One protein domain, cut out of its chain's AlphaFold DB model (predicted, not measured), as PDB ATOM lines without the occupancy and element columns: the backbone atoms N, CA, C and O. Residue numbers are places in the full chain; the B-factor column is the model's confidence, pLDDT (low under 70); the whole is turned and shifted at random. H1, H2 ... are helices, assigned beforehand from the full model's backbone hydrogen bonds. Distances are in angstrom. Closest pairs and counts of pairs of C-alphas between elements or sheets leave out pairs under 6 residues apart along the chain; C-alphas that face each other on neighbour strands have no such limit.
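Overview. This is residues 394 to 447 of the 447 residues of the protein "C3H1-type domain-containing protein" of Melampsora larici-populina (strain 98AG31 / pathotype 3-4-7) (UniProt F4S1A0). This is a flat body with little regular structure, made mostly of winding loops, with two very short helices, H1 and H2, set among them. The long loop of residues 412 to 439 winds from H1 round to H2, and residues 444 to 447 lead from H2 to one end of the longest axis. The printed part has 54 residues; H1 then H2 hold only 8 of them, with no named strand, and the class is all helix. The whole is compact, with a radius of gyration of the C-alphas of 10.7 A and spans of 33 by 26 by 14 A.

Arrangement. H1, residues 408 to 411, and H2, residues 440 to 443, are close but not clearly touching, with 2 pairs of C-alphas within 8 A. Their closest C-alphas, those of Asn 411 and Gly 440, are 5.1 A apart. Both helices are too short for an O i to N i+4 pair; in each, the one O i to N i+3 pair is within hydrogen-bond range.

Along the chain. H1 measures 5.0 A from C-alpha 408 at (190.416, 271.551, 241.113) to C-alpha 411. H2 measures 5.2 A, ending with C-alpha 443 at (187.818, 270.062, 254.844).

Size, cuts and confidence. The C-alphas farthest apart, of Ala 401 and Thr 447, are 33.3 A apart. The printed part has no cut, and the link from H1 to H2 is long, 28 residues. Mean pLDDT of the printed part is 90.9; residue 447, the chain's last, is under 70.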
ATOM      1  N   ILE A 394     184.981 263.463 243.143       92.12
ATOM      2  CA  ILE A 394     184.840 264.806 242.575       92.12
ATOM      3  C   ILE A 394     183.538 264.858 241.764       92.12
ATOM      4  O   ILE A 394     183.179 263.877 241.116       92.12
ATOM      5  N   LYS A 395     182.835 265.995 241.792       91.06
ATOM      6  CA  LYS A 395     181.666 266.259 240.933       91.06
ATOM      7  C   LYS A 395     182.031 266.101 239.451       91.06
ATOM      8  O   LYS A 395     183.065 266.612 239.025       91.06
ATOM      9  N   ASP A 396     181.166 265.459 238.670       88.75
ATOM     10  CA  ASP A 396     181.316 265.414 237.214       88.75
ATOM     11  C   ASP A 396     181.065 266.821 236.620       88.75
ATOM     12  O   ASP A 396     180.013 267.404 236.893       88.75
ATOM     13  N   PRO A 397     182.011 267.408 235.859       84.38
ATOM     14  CA  PRO A 397     181.817 268.695 235.188       84.38
ATOM     15  C   PRO A 397     180.927 268.630 233.930       84.38
ATOM     16  O   PRO A 397     180.674 269.674 233.323       84.38
ATOM     17  N   ALA A 398     180.483 267.447 233.489       87.75
ATOM     18  CA  ALA A 398     179.686 267.288 232.274       87.75
ATOM     19  C   ALA A 398     178.415 268.165 232.277       87.75
ATOM     20  O   ALA A 398     177.578 268.086 233.172       87.75
ATOM     21  N   GLY A 399     178.263 268.997 231.240       86.06
ATOM     22  CA  GLY A 399     177.105 269.883 231.055       86.06
ATOM     23  C   GLY A 399     177.162 271.224 231.802       86.06
ATOM     24  O   GLY A 399     176.290 272.058 231.579       86.06
ATOM     25  N   VAL A 400     178.179 271.466 232.636       85.38
ATOM     26  CA  VAL A 400     178.358 272.727 233.379       85.38
ATOM     27  C   VAL A 400     179.295 273.669 232.613       85.38
ATOM     28  O   VAL A 400     180.308 273.224 232.068       85.38
ATOM     29  N   ALA A 401     178.993 274.972 232.572       89.81
ATOM     30  CA  ALA A 401     179.857 275.971 231.940       89.81
ATOM     31  C   ALA A 401     181.214 276.085 232.664       89.81
ATOM     32  O   ALA A 401     181.295 275.919 233.876       89.81
ATOM     33  N   VAL A 402     182.295 276.377 231.929       89.00
ATOM     34  CA  VAL A 402     183.675 276.308 232.465       89.00
ATOM     35  C   VAL A 402     183.877 277.203 233.699       89.00
ATOM     36  O   VAL A 402     184.505 276.768 234.659       89.00
ATOM     37  N   HIS A 403     183.262 278.391 233.718       89.94
ATOM     38  CA  HIS A 403     183.329 279.326 234.847       89.94
ATOM     39  C   HIS A 403     182.610 278.820 236.109       89.94
ATOM     40  O   HIS A 403     183.069 279.106 237.212       89.94
ATOM     41  N   ASP A 404     181.549 278.021 235.964       88.75
ATOM     42  CA  ASP A 404     180.802 277.419 237.081       88.75
ATOM     43  C   ASP A 404     181.443 276.116 237.593       88.75
ATOM     44  O   ASP A 404     181.121 275.626 238.681       88.75
ATOM     45  N   GLN A 405     182.363 275.521 236.825       93.56
ATOM     46  CA  GLN A 405     183.081 274.321 237.247       93.56
ATOM     47  C   GLN A 405     184.088 274.663 238.362       93.56
ATOM     48  O   GLN A 405     184.876 275.602 238.224       93.56
ATOM     49  N   PRO A 406     184.139 273.890 239.464       95.06
ATOM     50  CA  PRO A 406     185.018 274.191 240.586       95.06
ATOM     51  C   PRO A 406     186.490 273.991 240.217       95.06
ATOM     52  O   PRO A 406     186.902 272.940 239.717       95.06
ATOM     53  N   CYS A 407     187.328 274.971 240.549       95.50
ATOM     54  CA  CYS A 407     188.759 274.915 240.294       95.50
ATOM     55  C   CYS A 407     189.418 273.810 241.135       95.50
ATOM     56  O   CYS A 407     189.662 273.949 242.341       95.50
ATOM     57  N   ASN A 408     189.751 272.694 240.481       94.12
ATOM     58  CA  ASN A 408     190.416 271.551 241.113       94.12
ATOM     59  C   ASN A 408     191.787 271.927 241.704       94.12
ATOM     60  O   ASN A 408     192.137 271.475 242.793       94.12
ATOM     61  N   ASN A 409     192.537 272.814 241.040       93.50
ATOM     62  CA  ASN A 409     193.823 273.296 241.552       93.50
ATOM     63  C   ASN A 409     193.655 274.176 242.799       93.50
ATOM     64  O   ASN A 409     194.501 274.131 243.686       93.50
ATOM     65  N   TRP A 410     192.582 274.965 242.907       95.00
ATOM     66  CA  TRP A 410     192.301 275.767 244.104       95.00
ATOM     67  C   TRP A 410     191.854 274.873 245.268       95.00
ATOM     68  O   TRP A 410     192.372 275.001 246.376       95.00
ATOM     69  N   ASN A 411     190.995 273.884 244.992       94.25
ATOM     70  CA  ASN A 411     190.572 272.875 245.970       94.25
ATOM     71  C   ASN A 411     191.736 272.025 246.508       94.25
ATOM     72  O   ASN A 411     191.668 271.568 247.649       94.25
ATOM     73  N   ALA A 412     192.800 271.851 245.717       91.81
ATOM     74  CA  ALA A 412     194.052 271.198 246.104       91.81
ATOM     75  C   ALA A 412     195.104 272.143 246.734       91.81
ATOM     76  O   ALA A 412     196.192 271.684 247.069       91.81
ATOM     77  N   ASN A 413     194.806 273.442 246.897       92.00
ATOM     78  CA  ASN A 413     195.746 274.479 247.358       92.00
ATOM     79  C   ASN A 413     197.003 274.655 246.466       92.00
ATOM     80  O   ASN A 413     198.107 274.882 246.955       92.00
ATOM     81  N   VAL A 414     196.835 274.536 245.144       94.56
ATOM     82  CA  VAL A 414     197.897 274.668 244.122       94.56
ATOM     83  C   VAL A 414     197.654 275.844 243.161       94.56
ATOM     84  O   VAL A 414     198.600 276.350 242.556       94.56
ATOM     85  N   CYS A 415     196.408 276.305 242.994       93.88
ATOM     86  CA  CYS A 415     196.108 277.443 242.117       93.88
ATOM     87  C   CYS A 415     196.710 278.743 242.675       93.88
ATOM     88  O   CYS A 415     196.415 279.121 243.806       93.88
ATOM     89  N   LYS A 416     197.539 279.415 241.864       95.00
ATOM     90  CA  LYS A 416     198.158 280.715 242.181       95.00
ATOM     91  C   LYS A 416     197.430 281.919 241.579       95.00
ATOM     92  O   LYS A 416     197.713 283.037 241.987       95.00
ATOM     93  N   LYS A 417     196.549 281.689 240.598       94.81
ATOM     94  CA  LYS A 417     195.705 282.727 239.991       94.81
ATOM     95  C   LYS A 417     194.787 283.322 241.065       94.81
ATOM     96  O   LYS A 417     194.369 282.597 241.975       94.81
ATOM     97  N   SER A 418     194.430 284.597 240.949       92.31
ATOM     98  CA  SER A 418     193.292 285.144 241.701       92.31
ATOM     99  C   SER A 418     191.968 284.506 241.239       92.31
ATOM    100  O   SER A 418     191.935 283.751 240.265       92.31
ATOM    101  N   ALA A 419     190.862 284.775 241.943       87.25
ATOM    102  CA  ALA A 419     189.536 284.324 241.502       87.25
ATOM    103  C   ALA A 419     189.098 284.965 240.172       87.25
ATOM    104  O   ALA A 419     188.312 284.366 239.452       87.25
ATOM    105  N   ASP A 420     189.634 286.142 239.837       88.25
ATOM    106  CA  ASP A 420     189.317 286.882 238.608       88.25
ATOM    107  C   ASP A 420     190.214 286.487 237.422       88.25
ATOM    108  O   ASP A 420     189.855 286.678 236.266       88.25
ATOM    109  N   GLU A 421     191.378 285.893 237.696       93.00
ATOM    110  CA  GLU A 421     192.288 285.355 236.679       93.00
ATOM    111  C   GLU A 421     192.018 283.880 236.349       93.00
ATOM    112  O   GLU A 421     192.623 283.342 235.414       93.00
ATOM    113  N   CYS A 422     191.203 283.180 237.145       94.50
ATOM    114  CA  CYS A 422     190.936 281.755 236.976       94.50
ATOM    115  C   CYS A 422     189.686 281.503 236.140       94.50
ATOM    116  O   CYS A 422     188.605 281.980 236.445       94.50
ATOM    117  N   ASP A 423     189.841 280.655 235.128       95.81
ATOM    118  CA  ASP A 423     188.779 280.253 234.205       95.81
ATOM    119  C   ASP A 423     187.718 279.346 234.873       95.81
ATOM    120  O   ASP A 423     186.741 278.973 234.232       95.81
ATOM    121  N   TYR A 424     187.931 278.981 236.144       95.44
ATOM    122  CA  TYR A 424     187.153 278.041 236.955       95.44
ATOM    123  C   TYR A 424     186.835 278.653 238.326       95.44
ATOM    124  O   TYR A 424     187.705 279.285 238.934       95.44
ATOM    125  N   ALA A 425     185.655 278.364 238.877       94.38
ATOM    126  CA  ALA A 425     185.207 278.899 240.161       94.38
ATOM    127  C   ALA A 425     186.177 278.594 241.322       94.38
ATOM    128  O   ALA A 425     186.465 277.437 241.655       94.38
ATOM    129  N   HIS A 426     186.651 279.649 241.984       94.94
ATOM    130  CA  HIS A 426     187.198 279.573 243.340       94.94
ATOM    131  C   HIS A 426     186.048 279.576 244.364       94.94
ATOM    132  O   HIS A 426     184.898 279.818 244.011       94.94
ATOM    133  N   ASP A 427     186.341 279.237 245.620       92.94
ATOM    134  CA  ASP A 427     185.362 279.198 246.722       92.94
ATOM    135  C   ASP A 427     184.193 278.203 246.555       92.94
ATOM    136  O   ASP A 427     183.251 278.226 247.339       92.94
ATOM    137  N   VAL A 428     184.290 277.252 245.616       93.75
ATOM    138  CA  VAL A 428     183.336 276.139 245.446       93.75
ATOM    139  C   VAL A 428     184.023 274.803 245.729       93.75
ATOM    140  O   VAL A 428     184.999 274.439 245.063       93.75
ATOM    141  N   CYS A 429     183.502 274.023 246.683       95.00
ATOM    142  CA  CYS A 429     184.032 272.686 246.946       95.00
ATOM    143  C   CYS A 429     183.738 271.716 245.785       95.00
ATOM    144  O   CYS A 429     182.593 271.565 245.339       95.00
ATOM    145  N   ASN A 430     184.772 271.011 245.319       94.75
ATOM    146  CA  ASN A 430     184.676 270.041 244.224       94.75
ATOM    147  C   ASN A 430     184.227 268.630 244.661       94.75
ATOM    148  O   ASN A 430     183.963 267.801 243.792       94.75
ATOM    149  N   LYS A 431     184.105 268.338 245.966       94.56
ATOM    150  CA  LYS A 431     183.637 267.032 246.465       94.56
ATOM    151  C   LYS A 431     182.167 266.781 246.108       94.56
ATOM    152  O   LYS A 431     181.315 267.645 246.328       94.56
ATOM    153  N   LEU A 432     181.858 265.578 245.624       93.25
ATOM    154  CA  LEU A 432     180.491 265.125 245.362       93.25
ATOM    155  C   LEU A 432     179.629 265.198 246.640       93.25
ATOM    156  O   LEU A 432     180.071 264.834 247.730       93.25
ATOM    157  N   GLY A 433     178.413 265.739 246.518       91.81
ATOM    158  CA  GLY A 433     177.502 265.967 247.648       91.81
ATOM    159  C   GLY A 433     177.879 267.120 248.595       91.81
ATOM    160  O   GLY A 433     177.165 267.352 249.565       91.81
ATOM    161  N   CYS A 434     178.966 267.863 248.343       92.62
ATOM    162  CA  CYS A 434     179.336 269.027 249.149       92.62
ATOM    163  C   CYS A 434     178.976 270.353 248.460       92.62
ATOM    164  O   CYS A 434     179.312 270.565 247.295       92.62
ATOM    165  N   PHE A 435     178.355 271.273 249.201       92.00
ATOM    166  CA  PHE A 435     177.952 272.607 248.725       92.00
ATOM    167  C   PHE A 435     178.575 273.753 249.547       92.00
ATOM    168  O   PHE A 435     178.093 274.877 249.494       92.00
ATOM    169  N   GLY A 436     179.618 273.463 250.334       90.88
ATOM    170  CA  GLY A 436     180.301 274.452 251.171       90.88
ATOM    171  C   GLY A 436     181.376 275.250 250.428       90.88
ATOM    172  O   GLY A 436     182.006 274.748 249.490       90.88
ATOM    173  N   ASN A 437     181.616 276.473 250.903       93.62
ATOM    174  CA  ASN A 437     182.612 277.387 250.346       93.62
ATOM    175  C   ASN A 437     183.975 277.179 251.015       93.62
ATOM    176  O   ASN A 437     184.436 277.986 251.822       93.62
ATOM    177  N   HIS A 438     184.605 276.041 250.723       93.56
ATOM    178  CA  HIS A 438     185.884 275.656 251.315       93.56
ATOM    179  C   HIS A 438     186.740 274.836 250.351       93.56
ATOM    180  O   HIS A 438     186.247 274.175 249.436       93.56
ATOM    181  N   ARG A 439     188.051 274.827 250.596       93.31
ATOM    182  CA  ARG A 439     189.007 274.003 249.849       93.31
ATOM    183  C   ARG A 439     188.882 272.546 250.278       93.31
ATOM    184  O   ARG A 439     189.217 272.199 251.411       93.31
ATOM    185  N   GLY A 440     188.447 271.682 249.363       91.81
ATOM    186  CA  GLY A 440     188.159 270.284 249.682       91.81
ATOM    187  C   GLY A 440     189.334 269.510 250.301       91.81
ATOM    188  O   GLY A 440     189.099 268.649 251.143       91.81
ATOM    189  N   ILE A 441     190.596 269.818 249.959       90.56
ATOM    190  CA  ILE A 441     191.766 269.117 250.533       90.56
ATOM    191  C   ILE A 441     191.931 269.307 252.050       90.56
ATOM    192  O   ILE A 441     192.457 268.414 252.712       90.56
ATOM    193  N   PHE A 442     191.473 270.433 252.606       90.38
ATOM    194  CA  PHE A 442     191.530 270.693 254.047       90.38
ATOM    195  C   PHE A 442     190.287 270.153 254.761       90.38
ATOM    196  O   PHE A 442     190.410 269.499 255.791       90.38
ATOM    197  N   SER A 443     189.100 270.364 254.188       92.44
ATOM    198  CA  SER A 443     187.818 270.062 254.844       92.44
ATOM    199  C   SER A 443     187.332 268.618 254.676       92.44
ATOM    200  O   SER A 443     186.374 268.208 255.326       92.44
ATOM    201  N   HIS A 444     187.942 267.844 253.772       91.06
ATOM    202  CA  HIS A 444     187.555 266.456 253.476       91.06
ATOM    203  C   HIS A 444     188.735 265.483 253.495       91.06
ATOM    204  O   HIS A 444     188.675 264.399 252.907       91.06
ATOM    205  N   ARG A 445     189.814 265.858 254.185       83.75
ATOM    206  CA  ARG A 445     190.864 264.917 254.560       83.75
ATOM    207  C   ARG A 445     190.250 263.906 255.532       83.75
ATOM    208  O   ARG A 445     189.692 264.315 256.544       83.75
ATOM    209  N   ARG A 446     190.320 262.608 255.218       70.75
ATOM    210  CA  ARG A 446     189.985 261.566 256.200       70.75
ATOM    211  C   ARG A 446     191.010 261.671 257.334       70.75
ATOM    212  O   ARG A 446     192.203 261.532 257.063       70.75
ATOM    213  N   THR A 447     190.533 261.997 258.531       51.47
ATOM    214  CA  THR A 447     191.229 261.778 259.807       51.47
ATOM    215  C   THR A 447     191.115 260.315 260.188       51.47
ATOM    216  O   THR A 447     189.972 259.814 260.077       51.47
TER     217      THR A 447